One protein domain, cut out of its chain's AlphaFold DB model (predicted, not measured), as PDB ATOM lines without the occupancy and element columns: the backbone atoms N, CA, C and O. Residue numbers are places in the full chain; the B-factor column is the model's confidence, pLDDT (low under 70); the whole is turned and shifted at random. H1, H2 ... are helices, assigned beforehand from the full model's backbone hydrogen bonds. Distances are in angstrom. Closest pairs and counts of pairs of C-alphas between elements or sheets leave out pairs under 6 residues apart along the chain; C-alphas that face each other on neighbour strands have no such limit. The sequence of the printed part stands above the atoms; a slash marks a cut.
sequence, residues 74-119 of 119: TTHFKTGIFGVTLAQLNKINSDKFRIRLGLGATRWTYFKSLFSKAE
ATOM      1  N   THR A  74     -28.949  16.969 -46.511       66.88
ATOM      2  CA  THR A  74     -28.918  18.034 -47.530       66.88
ATOM      3  C   THR A  74     -28.047  19.229 -47.126       66.88
ATOM      4  O   THR A  74     -28.027  20.246 -47.814       66.88
ATOM      5  N   THR A  75     -27.272  19.112 -46.043       63.47
ATOM      6  CA  THR A  75     -26.393  20.157 -45.495       63.47
ATOM      7  C   THR A  75     -25.392  20.689 -46.522       63.47
ATOM      8  O   THR A  75     -25.060  21.873 -46.498       63.47
ATOM      9  N   HIS A  76     -24.949  19.833 -47.447       63.41
ATOM     10  CA  HIS A  76     -24.004  20.180 -48.514       63.41
ATOM     11  C   HIS A  76     -24.666  20.363 -49.888       63.41
ATOM     12  O   HIS A  76     -24.019  20.846 -50.817       63.41
ATOM     13  N   PHE A  77     -25.947  20.009 -50.033       63.41
ATOM     14  CA  PHE A  77     -26.660  20.135 -51.301       63.41
ATOM     15  C   PHE A  77     -27.229  21.547 -51.455       63.41
ATOM     16  O   PHE A  77     -28.066  22.009 -50.678       63.41
ATOM     17  N   LYS A  78     -26.761  22.243 -52.490       61.44
ATOM     18  CA  LYS A  78     -27.337  23.508 -52.944       61.44
ATOM     19  C   LYS A  78     -28.632  23.196 -53.689       61.44
ATOM     20  O   LYS A  78     -28.623  22.382 -54.611       61.44
ATOM     21  N   THR A  79     -29.743  23.812 -53.297       61.25
ATOM     22  CA  THR A  79     -30.987  23.685 -54.059       61.25
ATOM     23  C   THR A  79     -30.806  24.380 -55.413       61.25
ATOM     24  O   THR A  79     -30.116  25.399 -55.519       61.25
ATOM     25  N   GLY A  80     -31.360  23.799 -56.481       68.56
ATOM     26  CA  GLY A  80     -31.324  24.405 -57.816       68.56
ATOM     27  C   GLY A  80     -31.992  25.790 -57.869       68.56
ATOM     28  O   GLY A  80     -32.574  26.257 -56.892       68.56
ATOM     29  N   ILE A  81     -31.901  26.447 -59.032       54.16
ATOM     30  CA  ILE A  81     -32.355  27.820 -59.359       54.16
ATOM     31  C   ILE A  81     -31.659  28.941 -58.567       54.16
ATOM     32  O   ILE A  81     -31.316  29.955 -59.166       54.16
ATOM     33  N   PHE A  82     -31.355  28.763 -57.278       63.00
ATOM     34  CA  PHE A  82     -30.688  29.792 -56.467       63.00
ATOM     35  C   PHE A  82     -29.319  29.367 -55.918       63.00
ATOM     36  O   PHE A  82     -28.559  30.213 -55.455       63.00
ATOM     37  N   GLY A  83     -28.967  28.078 -55.970       71.31
ATOM     38  CA  GLY A  83     -27.663  27.600 -55.497       71.31
ATOM     39  C   GLY A  83     -27.460  27.772 -53.986       71.31
ATOM     40  O   GLY A  83     -26.322  27.792 -53.512       71.31
ATOM     41  N   VAL A  84     -28.553  27.915 -53.233       73.75
ATOM     42  CA  VAL A  84     -28.558  28.224 -51.800       73.75
ATOM     43  C   VAL A  84     -28.723  26.926 -51.014       73.75
ATOM     44  O   VAL A  84     -29.486  26.042 -51.403       73.75
ATOM     45  N   THR A  85     -28.002  26.774 -49.905       77.00
ATOM     46  CA  THR A  85     -28.205  25.616 -49.020       77.00
ATOM     47  C   THR A  85     -29.459  25.797 -48.168       77.00
ATOM     48  O   THR A  85     -29.897  26.915 -47.902       77.00
ATOM     49  N   LEU A  86     -30.029  24.700 -47.668       75.06
ATOM     50  CA  LEU A  86     -31.236  24.753 -46.832       75.06
ATOM     51  C   LEU A  86     -31.018  25.574 -45.542       75.06
ATOM     52  O   LEU A  86     -31.892  26.324 -45.112       75.06
ATOM     53  N   ALA A  87     -29.806  25.525 -44.979       78.12
ATOM     54  CA  ALA A  87     -29.406  26.354 -43.841       78.12
ATOM     55  C   ALA A  87     -29.376  27.855 -44.182       78.12
ATOM     56  O   ALA A  87     -29.823  28.690 -43.394       78.12
ATOM     57  N   GLN A  88     -28.878  28.206 -45.369       79.12
ATOM     58  CA  GLN A  88     -28.882  29.586 -45.855       79.12
ATOM     59  C   GLN A  88     -30.307  30.064 -46.159       79.12
ATOM     60  O   GLN A  88     -30.649  31.189 -45.799       79.12
ATOM     61  N   LEU A  89     -31.160  29.207 -46.726       79.69
ATOM     62  CA  LEU A  89     -32.572  29.509 -46.969       79.69
ATOM     63  C   LEU A  89     -33.320  29.789 -45.656       79.69
ATOM     64  O   LEU A  89     -34.010  30.800 -45.545       79.69
ATOM     65  N   ASN A  90     -33.114  28.959 -44.629       81.56
ATOM     66  CA  ASN A  90     -33.685  29.169 -43.295       81.56
ATOM     67  C   ASN A  90     -33.182  30.464 -42.648       81.56
ATOM     68  O   ASN A  90     -33.946  31.171 -41.994       81.56
ATOM     69  N   LYS A  91     -31.910  30.818 -42.860       82.44
ATOM     70  CA  LYS A  91     -31.357  32.094 -42.395       82.44
ATOM     71  C   LYS A  91     -32.022  33.279 -43.095       82.44
ATOM     72  O   LYS A  91     -32.377  34.240 -42.416       82.44
ATOM     73  N   ILE A  92     -32.229  33.196 -44.411       81.06
ATOM     74  CA  ILE A  92     -32.913  34.233 -45.197       81.06
ATOM     75  C   ILE A  92     -34.377  34.372 -44.761       81.06
ATOM     76  O   ILE A  92     -34.875  35.485 -44.610       81.06
ATOM     77  N   ASN A  93     -35.051  33.253 -44.503       79.75
ATOM     78  CA  ASN A  93     -36.447  33.247 -44.077       79.75
ATOM     79  C   ASN A  93     -36.635  33.560 -42.581       79.75
ATOM     80  O   ASN A  93     -37.765  33.688 -42.119       79.75
ATOM     81  N   SER A  94     -35.554  33.701 -41.808       84.94
ATOM     82  CA  SER A  94     -35.656  34.090 -40.401       84.94
ATOM     83  C   SER A  94     -36.162  35.527 -40.263       84.94
ATOM     84  O   SER A  94     -35.696  36.432 -40.962       84.94
ATOM     85  N   ASP A  95     -37.057  35.774 -39.305       78.44
ATOM     86  CA  ASP A  95     -37.641  37.107 -39.091       78.44
ATOM     87  C   ASP A  95     -36.578  38.179 -38.846       78.44
ATOM     88  O   ASP A  95     -36.662  39.284 -39.372       78.44
ATOM     89  N   LYS A  96     -35.497  37.836 -38.136       79.25
ATOM     90  CA  LYS A  96     -34.368  38.750 -37.891       79.25
ATOM     91  C   LYS A  96     -33.655  39.185 -39.174       79.25
ATOM     92  O   LYS A  96     -33.052  40.259 -39.199       79.25
ATOM     93  N   PHE A  97     -33.641  38.342 -40.203       80.06
ATOM     94  CA  PHE A  97     -33.050  38.670 -41.499       80.06
ATOM     95  C   PHE A  97     -34.047  39.416 -42.387       80.06
ATOM     96  O   PHE A  97     -33.688  40.421 -42.992       80.06
ATOM     97  N   ARG A  98     -35.320  39.005 -42.379       78.00
ATOM     98  CA  ARG A  98     -36.397  39.703 -43.097       78.00
ATOM     99  C   ARG A  98     -36.572  41.137 -42.596       78.00
ATOM    100  O   ARG A  98     -36.689  42.040 -43.413       78.00
ATOM    101  N   ILE A  99     -36.495  41.368 -41.281       79.44
ATOM    102  CA  ILE A  99     -36.502  42.716 -40.683       79.44
ATOM    103  C   ILE A  99     -35.302  43.537 -41.176       79.44
ATOM    104  O   ILE A  99     -35.474  44.698 -41.535       79.44
ATOM    105  N   ARG A 100     -34.102  42.942 -41.256       80.69
ATOM    106  CA  ARG A 100     -32.900  43.625 -41.774       80.69
ATOM    107  C   ARG A 100     -33.005  44.006 -43.252       80.69
ATOM    108  O   ARG A 100     -32.448  45.022 -43.641       80.69
ATOM    109  N   LEU A 101     -33.720  43.217 -44.051       79.62
ATOM    110  CA  LEU A 101     -34.024  43.530 -45.449       79.62
ATOM    111  C   LEU A 101     -35.243  44.454 -45.627       79.62
ATOM    112  O   LEU A 101     -35.605  44.755 -46.758       79.62
ATOM    113  N   GLY A 102     -35.907  44.874 -44.544       76.06
ATOM    114  CA  GLY A 102     -37.129  45.685 -44.614       76.06
ATOM    115  C   GLY A 102     -38.377  44.924 -45.083       76.06
ATOM    116  O   GLY A 102     -39.409  45.537 -45.331       76.06
ATOM    117  N   LEU A 103     -38.299  43.593 -45.187       73.44
ATOM    118  CA  LEU A 103     -39.381  42.699 -45.625       73.44
ATOM    119  C   LEU A 103     -40.157  42.072 -44.455       73.44
ATOM    120  O   LEU A 103     -41.165  41.400 -44.664       73.44
ATOM    121  N   GLY A 104     -39.659  42.216 -43.227       69.50
ATOM    122  CA  GLY A 104     -40.340  41.761 -42.017       69.50
ATOM    123  C   GLY A 104     -41.399  42.763 -41.563       69.50
ATOM    124  O   GLY A 104     -41.262  43.960 -41.814       69.50
ATOM    125  N   ALA A 105     -42.427  42.289 -40.855       65.88
ATOM    126  CA  ALA A 105     -43.399  43.173 -40.224       65.88
ATOM    127  C   ALA A 105     -42.671  44.122 -39.256       65.88
ATOM    128  O   ALA A 105     -42.216  43.737 -38.180       65.88
ATOM    129  N   THR A 106     -42.530  45.380 -39.656       64.56
ATOM    130  CA  THR A 106     -42.100  46.454 -38.767       64.56
ATOM    131  C   THR A 106     -43.195  46.712 -37.734       64.56
ATOM    132  O   THR A 106     -44.373  46.418 -37.973       64.56
ATOM    133  N   ARG A 107     -42.830  47.296 -36.582       63.00
ATOM    134  CA  ARG A 107     -43.795  47.694 -35.535       63.00
ATOM    135  C   ARG A 107     -45.003  48.424 -36.133       63.00
ATOM    136  O   ARG A 107     -46.132  48.159 -35.746       63.00
ATOM    137  N   TRP A 108     -44.770  49.262 -37.142       62.62
ATOM    138  CA  TRP A 108     -45.804  50.029 -37.830       62.62
ATOM    139  C   TRP A 108     -46.792  49.165 -38.638       62.62
ATOM    140  O   TRP A 108     -48.000  49.360 -38.532       62.62
ATOM    141  N   THR A 109     -46.316  48.160 -39.382       65.50
ATOM    142  CA  THR A 109     -47.188  47.184 -40.071       65.50
ATOM    143  C   THR A 109     -47.950  46.273 -39.107       65.50
ATOM    144  O   THR A 109     -49.098  45.937 -39.382       65.50
ATOM    145  N   TYR A 110     -47.356  45.920 -37.960       65.25
ATOM    146  CA  TYR A 110     -48.034  45.140 -36.920       65.25
ATOM    147  C   TYR A 110     -49.199  45.927 -36.305       65.25
ATOM    148  O   TYR A 110     -50.323  45.427 -36.278       65.25
ATOM    149  N   PHE A 111     -48.966  47.188 -35.915       64.06
ATOM    150  CA  PHE A 111     -50.028  48.070 -35.422       64.06
ATOM    151  C   PHE A 111     -51.115  48.300 -36.477       64.06
ATOM    152  O   PHE A 111     -52.289  48.127 -36.165       64.06
ATOM    153  N   LYS A 112     -50.759  48.580 -37.740       67.25
ATOM    154  CA  LYS A 112     -51.755  48.685 -38.822       67.25
ATOM    155  C   LYS A 112     -52.611  47.425 -38.963       67.25
ATOM    156  O   LYS A 112     -53.817  47.555 -39.098       67.25
ATOM    157  N   SER A 113     -52.015  46.232 -38.897       66.19
ATOM    158  CA  SER A 113     -52.764  44.971 -39.029       66.19
ATOM    159  C   SER A 113     -53.710  44.681 -37.859       66.19
ATOM    160  O   SER A 113     -54.719  44.011 -38.045       66.19
ATOM    161  N   LEU A 114     -53.387  45.171 -36.657       65.19
ATOM    162  CA  LEU A 114     -54.238  45.048 -35.472       65.19
ATOM    163  C   LEU A 114     -55.435  45.994 -35.550       65.19
ATOM    164  O   LEU A 114     -56.556  45.581 -35.273       65.19
ATOM    165  N   PHE A 115     -55.202  47.239 -35.967       69.44
ATOM    166  CA  PHE A 115     -56.261  48.240 -36.081       69.44
ATOM    167  C   PHE A 115     -57.130  48.063 -37.332       69.44
ATOM    168  O   PHE A 115     -58.303  48.396 -37.285       69.44
ATOM    169  N   SER A 116     -56.621  47.461 -38.414       62.94
ATOM    170  CA  SER A 116     -57.424  47.154 -39.611       62.94
ATOM    171  C   SER A 116     -58.310  45.911 -39.473       62.94
ATOM    172  O   SER A 116     -58.983  45.540 -40.426       62.94
ATOM    173  N   LYS A 117     -58.217  45.186 -38.355       55.41
ATOM    174  CA  LYS A 117     -58.980  43.955 -38.084       55.41
ATOM    175  C   LYS A 117     -60.044  44.157 -36.998       55.41
ATOM    176  O   LYS A 117     -60.714  43.197 -36.632       55.41
ATOM    177  N   ALA A 118     -60.108  45.369 -36.444       54.97
ATOM    178  CA  ALA A 118     -61.027  45.788 -35.391       54.97
ATOM    179  C   ALA A 118     -62.183  46.669 -35.919       54.97
ATOM    180  O   ALA A 118     -63.022  47.083 -35.124       54.97
ATOM    181  N   GLU A 119     -62.217  46.927 -37.231       45.53
ATOM    182  CA  GLU A 119     -63.385  47.389 -38.002       45.53
ATOM    183  C   GLU A 119     -64.017  46.196 -38.726       45.53
ATOM    184  O   GLU A 119     -65.264  46.158 -38.808       45.53
TER     185      GLU A 119
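Overview. This is residues 74 to 119 of the 119 residues of the protein "Hypothetical protein" of Bursaphelenchus okinawaensis (UniProt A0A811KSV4). Three short helices are strung out one after another along a thin, extended chain, with no core of packed helices. At one end, before H1, residues 74 to 85 make an open loop with no named element; H1 and H2 come near each other at a steep angle; at the other end residues 107 to 112, which belong to H3, and residues 114 to 119 stick out. The printed part has 46 residues with the helices H1, H2 and H3 in that order and no named strand, and its class is all helix. It is extended, with a radius of gyration of the C-alphas of 15.6 A, and its C-alphas span 48 by 19 by 16 A, a rod in outline.

Along the chain. Begin with the longest helix, H3, residues 107 to 115. Find C-alpha 107 at (-43.795, 47.694, -35.535); from there the helix runs 12.5 A to C-alpha 115 at (-56.261, 48.240, -36.081), mostly along falling x. Go back along the chain to H2, residues 95 to 100, which measures 8.5 A from first to last C-alpha. Before it comes H1, residues 86 to 93, which begins at C-alpha 86 at (-31.236, 24.753, -46.832) and is 10.3 A long.

Arrangement. Look first at H3, which touches no helix. It is apart from H2 and apart from H1. Next compare H2 with H1: they are close but not clearly touching, and their closest C-alphas, those of Ile 92 and Arg 98, are 6.8 A apart. Their lines stand at a steep tilt of 64 degrees, and they run the same way, with centres 11.5 A apart. In the backbones of H1 and H3 every O i to N i+4 pair is within hydrogen-bond range; in H2 it is 1 of 2, beside 2 of 3 O i to N i+3 pairs.

Size, cuts and confidence. The two C-alphas farthest apart are those of His 76 and Glu 119, 49.0 A; Glu 119 is the chain's last residue. Without the stretches that stand free, the body has 34 residues and spans 37 by 17 by 16 A. The printed part has no cut. The link from H1 to H2 is tight, with 1 residue, and the link from H2 to H3 is short, with 6. Read the B-factor column for the model's confidence: the mean pLDDT of the printed part is 70.0, and residues 74 to 82 and 104 to 119 are under 70.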